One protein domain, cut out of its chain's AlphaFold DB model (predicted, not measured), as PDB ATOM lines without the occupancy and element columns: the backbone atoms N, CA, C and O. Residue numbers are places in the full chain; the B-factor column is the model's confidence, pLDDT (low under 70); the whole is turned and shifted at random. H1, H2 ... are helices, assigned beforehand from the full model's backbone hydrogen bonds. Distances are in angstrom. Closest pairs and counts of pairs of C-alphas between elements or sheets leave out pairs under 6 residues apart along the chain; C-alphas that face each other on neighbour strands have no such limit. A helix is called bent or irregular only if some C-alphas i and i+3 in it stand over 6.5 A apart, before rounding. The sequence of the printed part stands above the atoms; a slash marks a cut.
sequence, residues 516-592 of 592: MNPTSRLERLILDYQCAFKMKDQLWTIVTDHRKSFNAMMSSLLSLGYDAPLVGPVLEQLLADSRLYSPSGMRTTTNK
ATOM      1  N   MET A 516      -5.965 -29.137 -31.334       87.25
ATOM      2  CA  MET A 516      -5.914 -30.268 -30.403       87.25
ATOM      3  C   MET A 516      -6.584 -29.922 -29.074       87.25
ATOM      4  O   MET A 516      -6.044 -29.148 -28.297       87.25
ATOM      5  N   ASN A 517      -7.739 -30.523 -28.773       87.75
ATOM      6  CA  ASN A 517      -8.357 -30.372 -27.455       87.75
ATOM      7  C   ASN A 517      -7.460 -31.016 -26.370       87.75
ATOM      8  O   ASN A 517      -7.281 -32.239 -26.396       87.75
ATOM      9  N   PRO A 518      -6.935 -30.242 -25.399       90.62
ATOM     10  CA  PRO A 518      -5.982 -30.757 -24.424       90.62
ATOM     11  C   PRO A 518      -6.637 -31.617 -23.335       90.62
ATOM     12  O   PRO A 518      -5.923 -32.329 -22.634       90.62
ATOM     13  N   THR A 519      -7.970 -31.608 -23.181       90.81
ATOM     14  CA  THR A 519      -8.681 -32.236 -22.051       90.81
ATOM     15  C   THR A 519      -8.303 -33.702 -21.836       90.81
ATOM     16  O   THR A 519      -7.918 -34.065 -20.731       90.81
ATOM     17  N   SER A 520      -8.332 -34.548 -22.873       89.56
ATOM     18  CA  SER A 520      -8.002 -35.979 -22.728       89.56
ATOM     19  C   SER A 520      -6.519 -36.238 -22.444       89.56
ATOM     20  O   SER A 520      -6.154 -37.273 -21.887       89.56
ATOM     21  N   ARG A 521      -5.627 -35.325 -22.849       90.81
ATOM     22  CA  ARG A 521      -4.203 -35.405 -22.499       90.81
ATOM     23  C   ARG A 521      -3.991 -34.953 -21.056       90.81
ATOM     24  O   ARG A 521      -3.333 -35.666 -20.310       90.81
ATOM     25  N   LEU A 522      -4.613 -33.847 -20.651       95.06
ATOM     26  CA  LEU A 522      -4.599 -33.343 -19.277       95.06
ATOM     27  C   LEU A 522      -5.174 -34.355 -18.283       95.06
ATOM     28  O   LEU A 522      -4.594 -34.538 -17.219       95.06
ATOM     29  N   GLU A 523      -6.262 -35.044 -18.628       95.19
ATOM     30  CA  GLU A 523      -6.857 -36.091 -17.791       95.19
ATOM     31  C   GLU A 523      -5.862 -37.221 -17.519       95.19
ATOM     32  O   GLU A 523      -5.601 -37.550 -16.364       95.19
ATOM     33  N   ARG A 524      -5.246 -37.768 -18.577       93.50
ATOM     34  CA  ARG A 524      -4.214 -38.811 -18.461       93.50
ATOM     35  C   ARG A 524      -3.012 -38.331 -17.650       93.50
ATOM     36  O   ARG A 524      -2.518 -39.060 -16.799       93.50
ATOM     37  N   LEU A 525      -2.580 -37.098 -17.896       94.31
ATOM     38  CA  LEU A 525      -1.426 -36.491 -17.246       94.31
ATOM     39  C   LEU A 525      -1.673 -36.310 -15.735       94.31
ATOM     40  O   LEU A 525      -0.867 -36.744 -14.921       94.31
ATOM     41  N   ILE A 526      -2.820 -35.745 -15.345       95.75
ATOM     42  CA  ILE A 526      -3.202 -35.552 -13.935       95.75
ATOM     43  C   ILE A 526      -3.479 -36.899 -13.246       95.75
ATOM     44  O   ILE A 526      -3.167 -37.069 -12.062       95.75
ATOM     45  N   LEU A 527      -4.040 -37.875 -13.968       95.81
ATOM     46  CA  LEU A 527      -4.229 -39.232 -13.461       95.81
ATOM     47  C   LEU A 527      -2.889 -39.871 -13.075       95.81
ATOM     48  O   LEU A 527      -2.814 -40.447 -11.989       95.81
ATOM     49  N   ASP A 528      -1.847 -39.712 -13.894       95.06
ATOM     50  CA  ASP A 528      -0.526 -40.315 -13.659       95.06
ATOM     51  C   ASP A 528       0.247 -39.679 -12.487       95.06
ATOM     52  O   ASP A 528       1.138 -40.300 -11.909       95.06
ATOM     53  N   TYR A 529      -0.127 -38.469 -12.055       95.88
ATOM     54  CA  TYR A 529       0.547 -37.798 -10.940       95.88
ATOM     55  C   TYR A 529       0.496 -38.619  -9.640       95.88
ATOM     56  O   TYR A 529      -0.565 -38.986  -9.137       95.88
ATOM     57  N   GLN A 530       1.642 -38.833  -9.011       95.56
ATOM     58  CA  GLN A 530       1.798 -39.490  -7.717       95.56
ATOM     59  C   GLN A 530       1.666 -38.470  -6.574       95.56
ATOM     60  O   GLN A 530       2.605 -38.200  -5.825       95.56
ATOM     61  N   CYS A 531       0.485 -37.852  -6.466       92.75
ATOM     62  CA  CYS A 531       0.147 -36.840  -5.460       92.75
ATOM     63  C   CYS A 531      -1.253 -37.064  -4.854       92.75
ATOM     64  O   CYS A 531      -2.007 -37.941  -5.280       92.75
ATOM     65  N   ALA A 532      -1.609 -36.276  -3.833       93.75
ATOM     66  CA  ALA A 532      -2.898 -36.394  -3.145       93.75
ATOM     67  C   ALA A 532      -4.087 -36.140  -4.091       93.75
ATOM     68  O   ALA A 532      -4.062 -35.184  -4.855       93.75
ATOM     69  N   PHE A 533      -5.177 -36.905  -3.982       96.50
ATOM     70  CA  PHE A 533      -6.351 -36.727  -4.858       96.50
ATOM     71  C   PHE A 533      -6.910 -35.303  -4.854       96.50
ATOM     72  O   PHE A 533      -7.189 -34.768  -5.917       96.50
ATOM     73  N   LYS A 534      -6.923 -34.629  -3.698       95.12
ATOM     74  CA  LYS A 534      -7.339 -33.221  -3.593       95.12
ATOM     75  C   LYS A 534      -6.586 -32.296  -4.562       95.12
ATOM     76  O   LYS A 534      -7.183 -31.374  -5.106       95.12
ATOM     77  N   MET A 535      -5.292 -32.540  -4.776       92.69
ATOM     78  CA  MET A 535      -4.471 -31.812  -5.751       92.69
ATOM     79  C   MET A 535      -5.004 -32.026  -7.167       92.69
ATOM     80  O   MET A 535      -5.227 -31.065  -7.902       92.69
ATOM     81  N   LYS A 536      -5.227 -33.293  -7.531       95.44
ATOM     82  CA  LYS A 536      -5.764 -33.686  -8.836       95.44
ATOM     83  C   LYS A 536      -7.138 -33.073  -9.065       95.44
ATOM     84  O   LYS A 536      -7.353 -32.460 -10.103       95.44
ATOM     85  N   ASP A 537      -8.014 -33.149  -8.067       96.25
ATOM     86  CA  ASP A 537      -9.361 -32.582  -8.107       96.25
ATOM     87  C   ASP A 537      -9.320 -31.068  -8.332       96.25
ATOM     88  O   ASP A 537     -10.093 -30.539  -9.126       96.25
ATOM     89  N   GLN A 538      -8.402 -30.355  -7.670       95.12
ATOM     90  CA  GLN A 538      -8.237 -28.912  -7.849       95.12
ATOM     91  C   GLN A 538      -7.722 -28.554  -9.245       95.12
ATOM     92  O   GLN A 538      -8.297 -27.670  -9.880       95.12
ATOM     93  N   LEU A 539      -6.680 -29.238  -9.732       95.50
ATOM     94  CA  LEU A 539      -6.167 -29.046 -11.093       95.50
ATOM     95  C   LEU A 539      -7.271 -29.312 -12.120       95.50
ATOM     96  O   LEU A 539      -7.546 -28.461 -12.964       95.50
ATOM     97  N   TRP A 540      -7.952 -30.451 -11.990       96.50
ATOM     98  CA  TRP A 540      -9.016 -30.870 -12.892       96.50
ATOM     99  C   TRP A 540     -10.195 -29.896 -12.891       96.50
ATOM    100  O   TRP A 540     -10.646 -29.472 -13.953       96.50
ATOM    101  N   THR A 541     -10.641 -29.465 -11.706       95.81
ATOM    102  CA  THR A 541     -11.714 -28.470 -11.561       95.81
ATOM    103  C   THR A 541     -11.364 -27.171 -12.277       95.81
ATOM    104  O   THR A 541     -12.231 -26.562 -12.892       95.81
ATOM    105  N   ILE A 542     -10.104 -26.726 -12.219       94.31
ATOM    106  CA  ILE A 542      -9.695 -25.480 -12.872       94.31
ATOM    107  C   ILE A 542      -9.678 -25.630 -14.396       94.31
ATOM    108  O   ILE A 542     -10.236 -24.774 -15.080       94.31
ATOM    109  N   VAL A 543      -9.075 -26.697 -14.933       93.31
ATOM    110  CA  VAL A 543      -8.931 -26.867 -16.393       93.31
ATOM    111  C   VAL A 543     -10.241 -27.230 -17.099       93.31
ATOM    112  O   VAL A 543     -10.357 -27.037 -18.306       93.31
ATOM    113  N   THR A 544     -11.243 -27.703 -16.354       91.62
ATOM    114  CA  THR A 544     -12.581 -28.029 -16.876       91.62
ATOM    115  C   THR A 544     -13.647 -26.965 -16.580       91.62
ATOM    116  O   THR A 544     -14.788 -27.103 -17.021       91.62
ATOM    117  N   ASP A 545     -13.318 -25.870 -15.881       87.31
ATOM    118  CA  ASP A 545     -14.283 -24.795 -15.602       87.31
ATOM    119  C   ASP A 545     -14.497 -23.894 -16.828       87.31
ATOM    120  O   ASP A 545     -13.945 -22.798 -16.938       87.31
ATOM    121  N   HIS A 546     -15.362 -24.341 -17.738       80.69
ATOM    122  CA  HIS A 546     -15.719 -23.626 -18.970       80.69
ATOM    123  C   HIS A 546     -16.433 -22.279 -18.747       80.69
ATOM    124  O   HIS A 546     -16.683 -21.551 -19.705       80.69
ATOM    125  N   ARG A 547     -16.785 -21.922 -17.502       82.56
ATOM    126  CA  ARG A 547     -17.392 -20.618 -17.175       82.56
ATOM    127  C   ARG A 547     -16.352 -19.512 -17.026       82.56
ATOM    128  O   ARG A 547     -16.701 -18.335 -17.106       82.56
ATOM    129  N   LYS A 548     -15.097 -19.868 -16.747       83.25
ATOM    130  CA  LYS A 548     -14.009 -18.907 -16.573       83.25
ATOM    131  C   LYS A 548     -13.413 -18.531 -17.924       83.25
ATOM    132  O   LYS A 548     -13.278 -19.362 -18.816       83.25
ATOM    133  N   SER A 549     -13.002 -17.271 -18.052       89.00
ATOM    134  CA  SER A 549     -12.135 -16.869 -19.159       89.00
ATOM    135  C   SER A 549     -10.780 -17.572 -19.049       89.00
ATOM    136  O   SER A 549     -10.356 -17.943 -17.950       89.00
ATOM    137  N   PHE A 550     -10.065 -17.694 -20.170       89.69
ATOM    138  CA  PHE A 550      -8.721 -18.273 -20.183       89.69
ATOM    139  C   PHE A 550      -7.789 -17.590 -19.166       89.69
ATOM    140  O   PHE A 550      -7.172 -18.256 -18.341       89.69
ATOM    141  N   ASN A 551      -7.794 -16.255 -19.108       91.06
ATOM    142  CA  ASN A 551      -6.999 -15.501 -18.132       91.06
ATOM    143  C   ASN A 551      -7.364 -15.840 -16.676       91.06
ATOM    144  O   ASN A 551      -6.483 -15.945 -15.823       91.06
ATOM    145  N   ALA A 552      -8.651 -16.047 -16.376       92.00
ATOM    146  CA  ALA A 552      -9.091 -16.443 -15.039       92.00
ATOM    147  C   ALA A 552      -8.708 -17.895 -14.700       92.00
ATOM    148  O   ALA A 552      -8.368 -18.180 -13.548       92.00
ATOM    149  N   MET A 553      -8.727 -18.806 -15.681       92.88
ATOM    150  CA  MET A 553      -8.225 -20.179 -15.537       92.88
ATOM    151  C   MET A 553      -6.726 -20.175 -15.219       92.88
ATOM    152  O   MET A 553      -6.316 -20.737 -14.205       92.88
ATOM    153  N   MET A 554      -5.927 -19.457 -16.012       91.94
ATOM    154  CA  MET A 554      -4.479 -19.333 -15.821       91.94
ATOM    155  C   MET A 554      -4.130 -18.708 -14.470       91.94
ATOM    156  O   MET A 554      -3.317 -19.252 -13.725       91.94
ATOM    157  N   SER A 555      -4.808 -17.618 -14.094       92.19
ATOM    158  CA  SER A 555      -4.643 -17.012 -12.769       92.19
ATOM    159  C   SER A 555      -5.003 -17.984 -11.644       92.19
ATOM    160  O   SER A 555      -4.339 -17.970 -10.611       92.19
ATOM    161  N   SER A 556      -6.025 -18.831 -11.830       93.81
ATOM    162  CA  SER A 556      -6.405 -19.842 -10.837       93.81
ATOM    163  C   SER A 556      -5.310 -20.905 -10.691       93.81
ATOM    164  O   SER A 556      -4.940 -21.214  -9.561       93.81
ATOM    165  N   LEU A 557      -4.748 -21.411 -11.798       93.19
ATOM    166  CA  LEU A 557      -3.650 -22.389 -11.778       93.19
ATOM    167  C   LEU A 557      -2.409 -21.838 -11.069       93.19
ATOM    168  O   LEU A 557      -1.876 -22.485 -10.171       93.19
ATOM    169  N   LEU A 558      -1.987 -20.620 -11.419       91.00
ATOM    170  CA  LEU A 558      -0.822 -19.972 -10.810       91.00
ATOM    171  C   LEU A 558      -1.038 -19.660  -9.320       91.00
ATOM    172  O   LEU A 558      -0.094 -19.690  -8.536       91.00
ATOM    173  N   SER A 559      -2.285 -19.405  -8.905       91.25
ATOM    174  CA  SER A 559      -2.621 -19.120  -7.503       91.25
ATOM    175  C   SER A 559      -2.605 -20.342  -6.584       91.25
ATOM    176  O   SER A 559      -2.659 -20.180  -5.366       91.25
ATOM    177  N   LEU A 560      -2.525 -21.559  -7.135       87.44
ATOM    178  CA  LEU A 560      -2.514 -22.779  -6.330       87.44
ATOM    179  C   LEU A 560      -1.285 -22.881  -5.409       87.44
ATOM    180  O   LEU A 560      -1.313 -23.644  -4.446       87.44
ATOM    181  N   GLY A 561      -0.218 -22.124  -5.695       76.31
ATOM    182  CA  GLY A 561       1.010 -22.129  -4.896       76.31
ATOM    183  C   GLY A 561       1.763 -23.461  -4.946       76.31
ATOM    184  O   GLY A 561       2.575 -23.736  -4.065       76.31
ATOM    185  N   TYR A 562       1.469 -24.302  -5.942       79.88
ATOM    186  CA  TYR A 562       2.155 -25.569  -6.169       79.88
ATOM    187  C   TYR A 562       3.466 -25.374  -6.919       79.88
ATOM    188  O   TYR A 562       3.655 -24.385  -7.625       79.88
ATOM    189  N   ASP A 563       4.362 -26.345  -6.756       75.69
ATOM    190  CA  ASP A 563       5.664 -26.337  -7.408       75.69
ATOM    191  C   ASP A 563       5.515 -26.385  -8.941       75.69
ATOM    192  O   ASP A 563       4.586 -27.002  -9.482       75.69
ATOM    193  N   ALA A 564       6.450 -25.745  -9.644       78.62
ATOM    194  CA  ALA A 564       6.476 -25.655 -11.100       78.62
ATOM    195  C   ALA A 564       6.334 -27.018 -11.815       78.62
ATOM    196  O   ALA A 564       5.648 -27.059 -12.835       78.62
ATOM    197  N   PRO A 565       6.863 -28.149 -11.302       84.25
ATOM    198  CA  PRO A 565       6.677 -29.458 -11.923       84.25
ATOM    199  C   PRO A 565       5.228 -29.956 -11.977       84.25
ATOM    200  O   PRO A 565       4.935 -30.775 -12.838       84.25
ATOM    201  N   LEU A 566       4.328 -29.494 -11.094       91.19
ATOM    202  CA  LEU A 566       2.911 -29.899 -11.083       91.19
ATOM    203  C   LEU A 566       2.051 -29.046 -12.015       91.19
ATOM    204  O   LEU A 566       1.146 -29.553 -12.670       91.19
ATOM    205  N   VAL A 567       2.298 -27.736 -12.039       94.25
ATOM    206  CA  VAL A 567       1.492 -26.801 -12.835       94.25
ATOM    207  C   VAL A 567       2.057 -26.668 -14.252       94.25
ATOM    208  O   VAL A 567       1.291 -26.605 -15.206       94.25
ATOM    209  N   GLY A 568       3.379 -26.705 -14.416       95.19
ATOM    210  CA  GLY A 568       4.083 -26.546 -15.691       95.19
ATOM    211  C   GLY A 568       3.580 -27.447 -16.824       95.19
ATOM    212  O   GLY A 568       3.206 -26.902 -17.862       95.19
ATOM    213  N   PRO A 569       3.467 -28.778 -16.640       96.25
ATOM    214  CA  PRO A 569       2.952 -29.668 -17.683       96.25
ATOM    215  C   PRO A 569       1.515 -29.340 -18.099       96.25
ATOM    216  O   PRO A 569       1.156 -29.500 -19.260       96.25
ATOM    217  N   VAL A 570       0.687 -28.858 -17.166       96.12
ATOM    218  CA  VAL A 570      -0.678 -28.408 -17.468       96.12
ATOM    219  C   VAL A 570      -0.638 -27.118 -18.287       96.12
ATOM    220  O   VAL A 570      -1.320 -27.021 -19.307       96.12
ATOM    221  N   LEU A 571       0.182 -26.141 -17.881       94.94
ATOM    222  CA  LEU A 571       0.327 -24.875 -18.604       94.94
ATOM    223  C   LEU A 571       0.877 -25.083 -20.014       94.94
ATOM    224  O   LEU A 571       0.411 -24.411 -20.926       94.94
ATOM    225  N   GLU A 572       1.824 -26.004 -20.203       95.69
ATOM    226  CA  GLU A 572       2.372 -26.340 -21.520       95.69
ATOM    227  C   GLU A 572       1.247 -26.688 -22.503       95.69
ATOM    228  O   GLU A 572       1.163 -26.092 -23.571       95.69
ATOM    229  N   GLN A 573       0.343 -27.596 -22.117       94.62
ATOM    230  CA  GLN A 573      -0.747 -28.043 -22.990       94.62
ATOM    231  C   GLN A 573      -1.766 -26.933 -23.268       94.62
ATOM    232  O   GLN A 573      -2.250 -26.795 -24.387       94.62
ATOM    233  N   LEU A 574      -2.086 -26.122 -22.255       93.94
ATOM    234  CA  LEU A 574      -3.043 -25.019 -22.384       93.94
ATOM    235  C   LEU A 574      -2.483 -23.849 -23.204       93.94
ATOM    236  O   LEU A 574      -3.240 -23.112 -23.826       93.94
ATOM    237  N   LEU A 575      -1.166 -23.652 -23.189       93.75
ATOM    238  CA  LEU A 575      -0.500 -22.551 -23.881       93.75
ATOM    239  C   LEU A 575       0.113 -22.967 -25.217       93.75
ATOM    240  O   LEU A 575       0.771 -22.129 -25.826       93.75
ATOM    241  N   ALA A 576      -0.047 -24.214 -25.660       94.88
ATOM    242  CA  ALA A 576       0.603 -24.702 -26.872       94.88
ATOM    243  C   ALA A 576       0.091 -23.973 -28.130       94.88
ATOM    244  O   ALA A 576       0.886 -23.388 -28.857       94.88
ATOM    245  N   ASP A 577      -1.227 -23.930 -28.338       94.38
ATOM    246  CA  ASP A 577      -1.868 -23.360 -29.533       94.38
ATOM    247  C   ASP A 577      -2.841 -22.235 -29.144       94.38
ATOM    248  O   ASP A 577      -3.903 -22.482 -28.563       94.38
ATOM    249  N   SER A 578      -2.515 -20.985 -29.484       91.88
ATOM    250  CA  SER A 578      -3.340 -19.803 -29.189       91.88
ATOM    251  C   SER A 578      -4.749 -19.867 -29.778       91.88
ATOM    252  O   SER A 578      -5.665 -19.211 -29.269       91.88
ATOM    253  N   ARG A 579      -4.980 -20.694 -30.808       91.62
ATOM    254  CA  ARG A 579      -6.308 -20.864 -31.414       91.62
ATOM    255  C   ARG A 579      -7.295 -21.535 -30.464       91.62
ATOM    256  O   ARG A 579      -8.494 -21.288 -30.618       91.62
ATOM    257  N   LEU A 580      -6.825 -22.301 -29.471       86.69
ATOM    258  CA  LEU A 580      -7.662 -23.016 -28.494       86.69
ATOM    259  C   LEU A 580      -8.699 -22.123 -27.812       86.69
ATOM    260  O   LEU A 580      -9.837 -22.537 -27.602       86.69
ATOM    261  N   TYR A 581      -8.310 -20.889 -27.502       82.12
ATOM    262  CA  TYR A 581      -9.135 -19.945 -26.746       82.12
ATOM    263  C   TYR A 581      -9.551 -18.723 -27.572       82.12
ATOM    264  O   TYR A 581     -10.096 -17.758 -27.034       82.12
ATOM    265  N   SER A 582      -9.335 -18.771 -28.889       74.06
ATOM    266  CA  SER A 582      -9.827 -17.761 -29.825       74.06
ATOM    267  C   SER A 582     -11.355 -17.879 -30.025       74.06
ATOM    268  O   SER A 582     -11.915 -18.971 -29.881       74.06
ATOM    269  N   PRO A 583     -12.072 -16.794 -30.390       58.06
ATOM    270  CA  PRO A 583     -13.529 -16.825 -30.590       58.06
ATOM    271  C   PRO A 583     -14.014 -17.858 -31.626       58.06
ATOM    272  O   PRO A 583     -15.154 -18.318 -31.558       58.06
ATOM    273  N   SER A 584     -13.162 -18.230 -32.584       52.62
ATOM    274  CA  SER A 584     -13.401 -19.287 -33.574       52.62
ATOM    275  C   SER A 584     -13.196 -20.697 -33.005       52.62
ATOM    276  O   SER A 584     -13.939 -21.602 -33.384       52.62
ATOM    277  N   GLY A 585     -12.264 -20.885 -32.064       47.03
ATOM    278  CA  GLY A 585     -11.999 -22.165 -31.392       47.03
ATOM    279  C   GLY A 585     -13.125 -22.633 -30.462       47.03
ATOM    280  O   GLY A 585     -13.382 -23.827 -30.361       47.03
ATOM    281  N   MET A 586     -13.884 -21.711 -29.858       42.25
ATOM    282  CA  MET A 586     -15.020 -22.066 -28.985       42.25
ATOM    283  C   MET A 586     -16.242 -22.624 -29.738       42.25
ATOM    284  O   MET A 586     -17.125 -23.211 -29.112       42.25
ATOM    285  N   ARG A 587     -16.330 -22.452 -31.068       37.53
ATOM    286  CA  ARG A 587     -17.479 -22.927 -31.867       37.53
ATOM    287  C   ARG A 587     -17.428 -24.421 -32.192       37.53
ATOM    288  O   ARG A 587     -18.469 -24.998 -32.492       37.53
ATOM    289  N   THR A 588     -16.257 -25.055 -32.138       39.47
ATOM    290  CA  THR A 588     -16.100 -26.486 -32.461       39.47
ATOM    291  C   THR A 588     -16.324 -27.406 -31.261       39.47
ATOM    292  O   THR A 588     -16.562 -28.595 -31.445       39.47
ATOM    293  N   THR A 589     -16.319 -26.879 -30.032       38.28
ATOM    294  CA  THR A 589     -16.479 -27.670 -28.799       38.28
ATOM    295  C   THR A 589     -17.927 -27.862 -28.335       38.28
ATOM    296  O   THR A 589     -18.154 -28.621 -27.400       38.28
ATOM    297  N   THR A 590     -18.917 -27.212 -28.958       32.06
ATOM    298  CA  THR A 590     -20.320 -27.226 -28.484       32.06
ATOM    299  C   THR A 590     -21.259 -28.206 -29.190       32.06
ATOM    300  O   THR A 590     -22.451 -28.175 -28.910       32.06
ATOM    301  N   ASN A 591     -20.765 -29.099 -30.054       32.41
ATOM    302  CA  ASN A 591     -21.584 -30.173 -30.635       32.41
ATOM    303  C   ASN A 591     -20.991 -31.556 -30.321       32.41
ATOM    304  O   ASN A 591     -20.355 -32.172 -31.175       32.41
ATOM    305  N   LYS A 592     -21.223 -32.039 -29.100       32.72
ATOM    306  CA  LYS A 592     -21.378 -33.465 -28.787       32.72
ATOM    307  C   LYS A 592     -22.467 -33.627 -27.740       32.72
ATOM    308  O   LYS A 592     -22.471 -32.814 -26.790       32.72
TER     309      LYS A 592
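What this domain is: This is residues 516 to 592 of the 592 residues of the protein "Glycosyl hydrolases family 31-domain-containing protein" of Aspergillus pseudocaelatus (UniProt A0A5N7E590). Four helices, H1 to H4, stand side by side in an up-and-down bundle, each running against the one before, with short H5 near one end. The 77 printed residues have five named helices, H1 to H5 in order, and no named strand: all helix, compact, radius of gyration of the C-alphas 12.5 A, spans 35 by 23 by 21 A.

Where its parts are: Find C-alpha 533 at (-6.351, -36.727, -4.858); from there H2 runs 15.4 A to residue 543. H4, residues 564 to 574, 14.8 A, is only just irregular: C-alphas 566 and 569 are 6.6 A apart. H1 is residues 519 to 528, 14.2 A; H3 550 to 559, 14.1 A; H5 578 to 581, ending at C-alpha (-9.135, -19.945, -26.746).

How they stand to each other: From H2, look to H1: this hairpin touches, closest C-alphas Ile 526 and Lys 536, 6.0 A, at a shallow tilt of 15 degrees, opposite ways. H2 also touches H3, closest C-alphas Ile 542 and Met 553, 6.1 A, another hairpin. The hairpin H3 and H4 only just touches, with 3 pairs of C-alphas within 8 A, closest Leu 557 and Val 567, 6.9 A. H5 is close but not clearly touching H3, closest C-alphas Phe 550 and Tyr 581, 6.8 A. O i to N i+4 pairs are within hydrogen-bond range throughout H1, H2 and H3, and in 4 of 7 in H4; H5 is too short for one.

The domain as a whole: The farthest C-alphas, Ala 532 and Ser 584, are 36.5 A apart. The printed part has no cut and no long link between helices; residues 583 to 592 have pLDDT under 70.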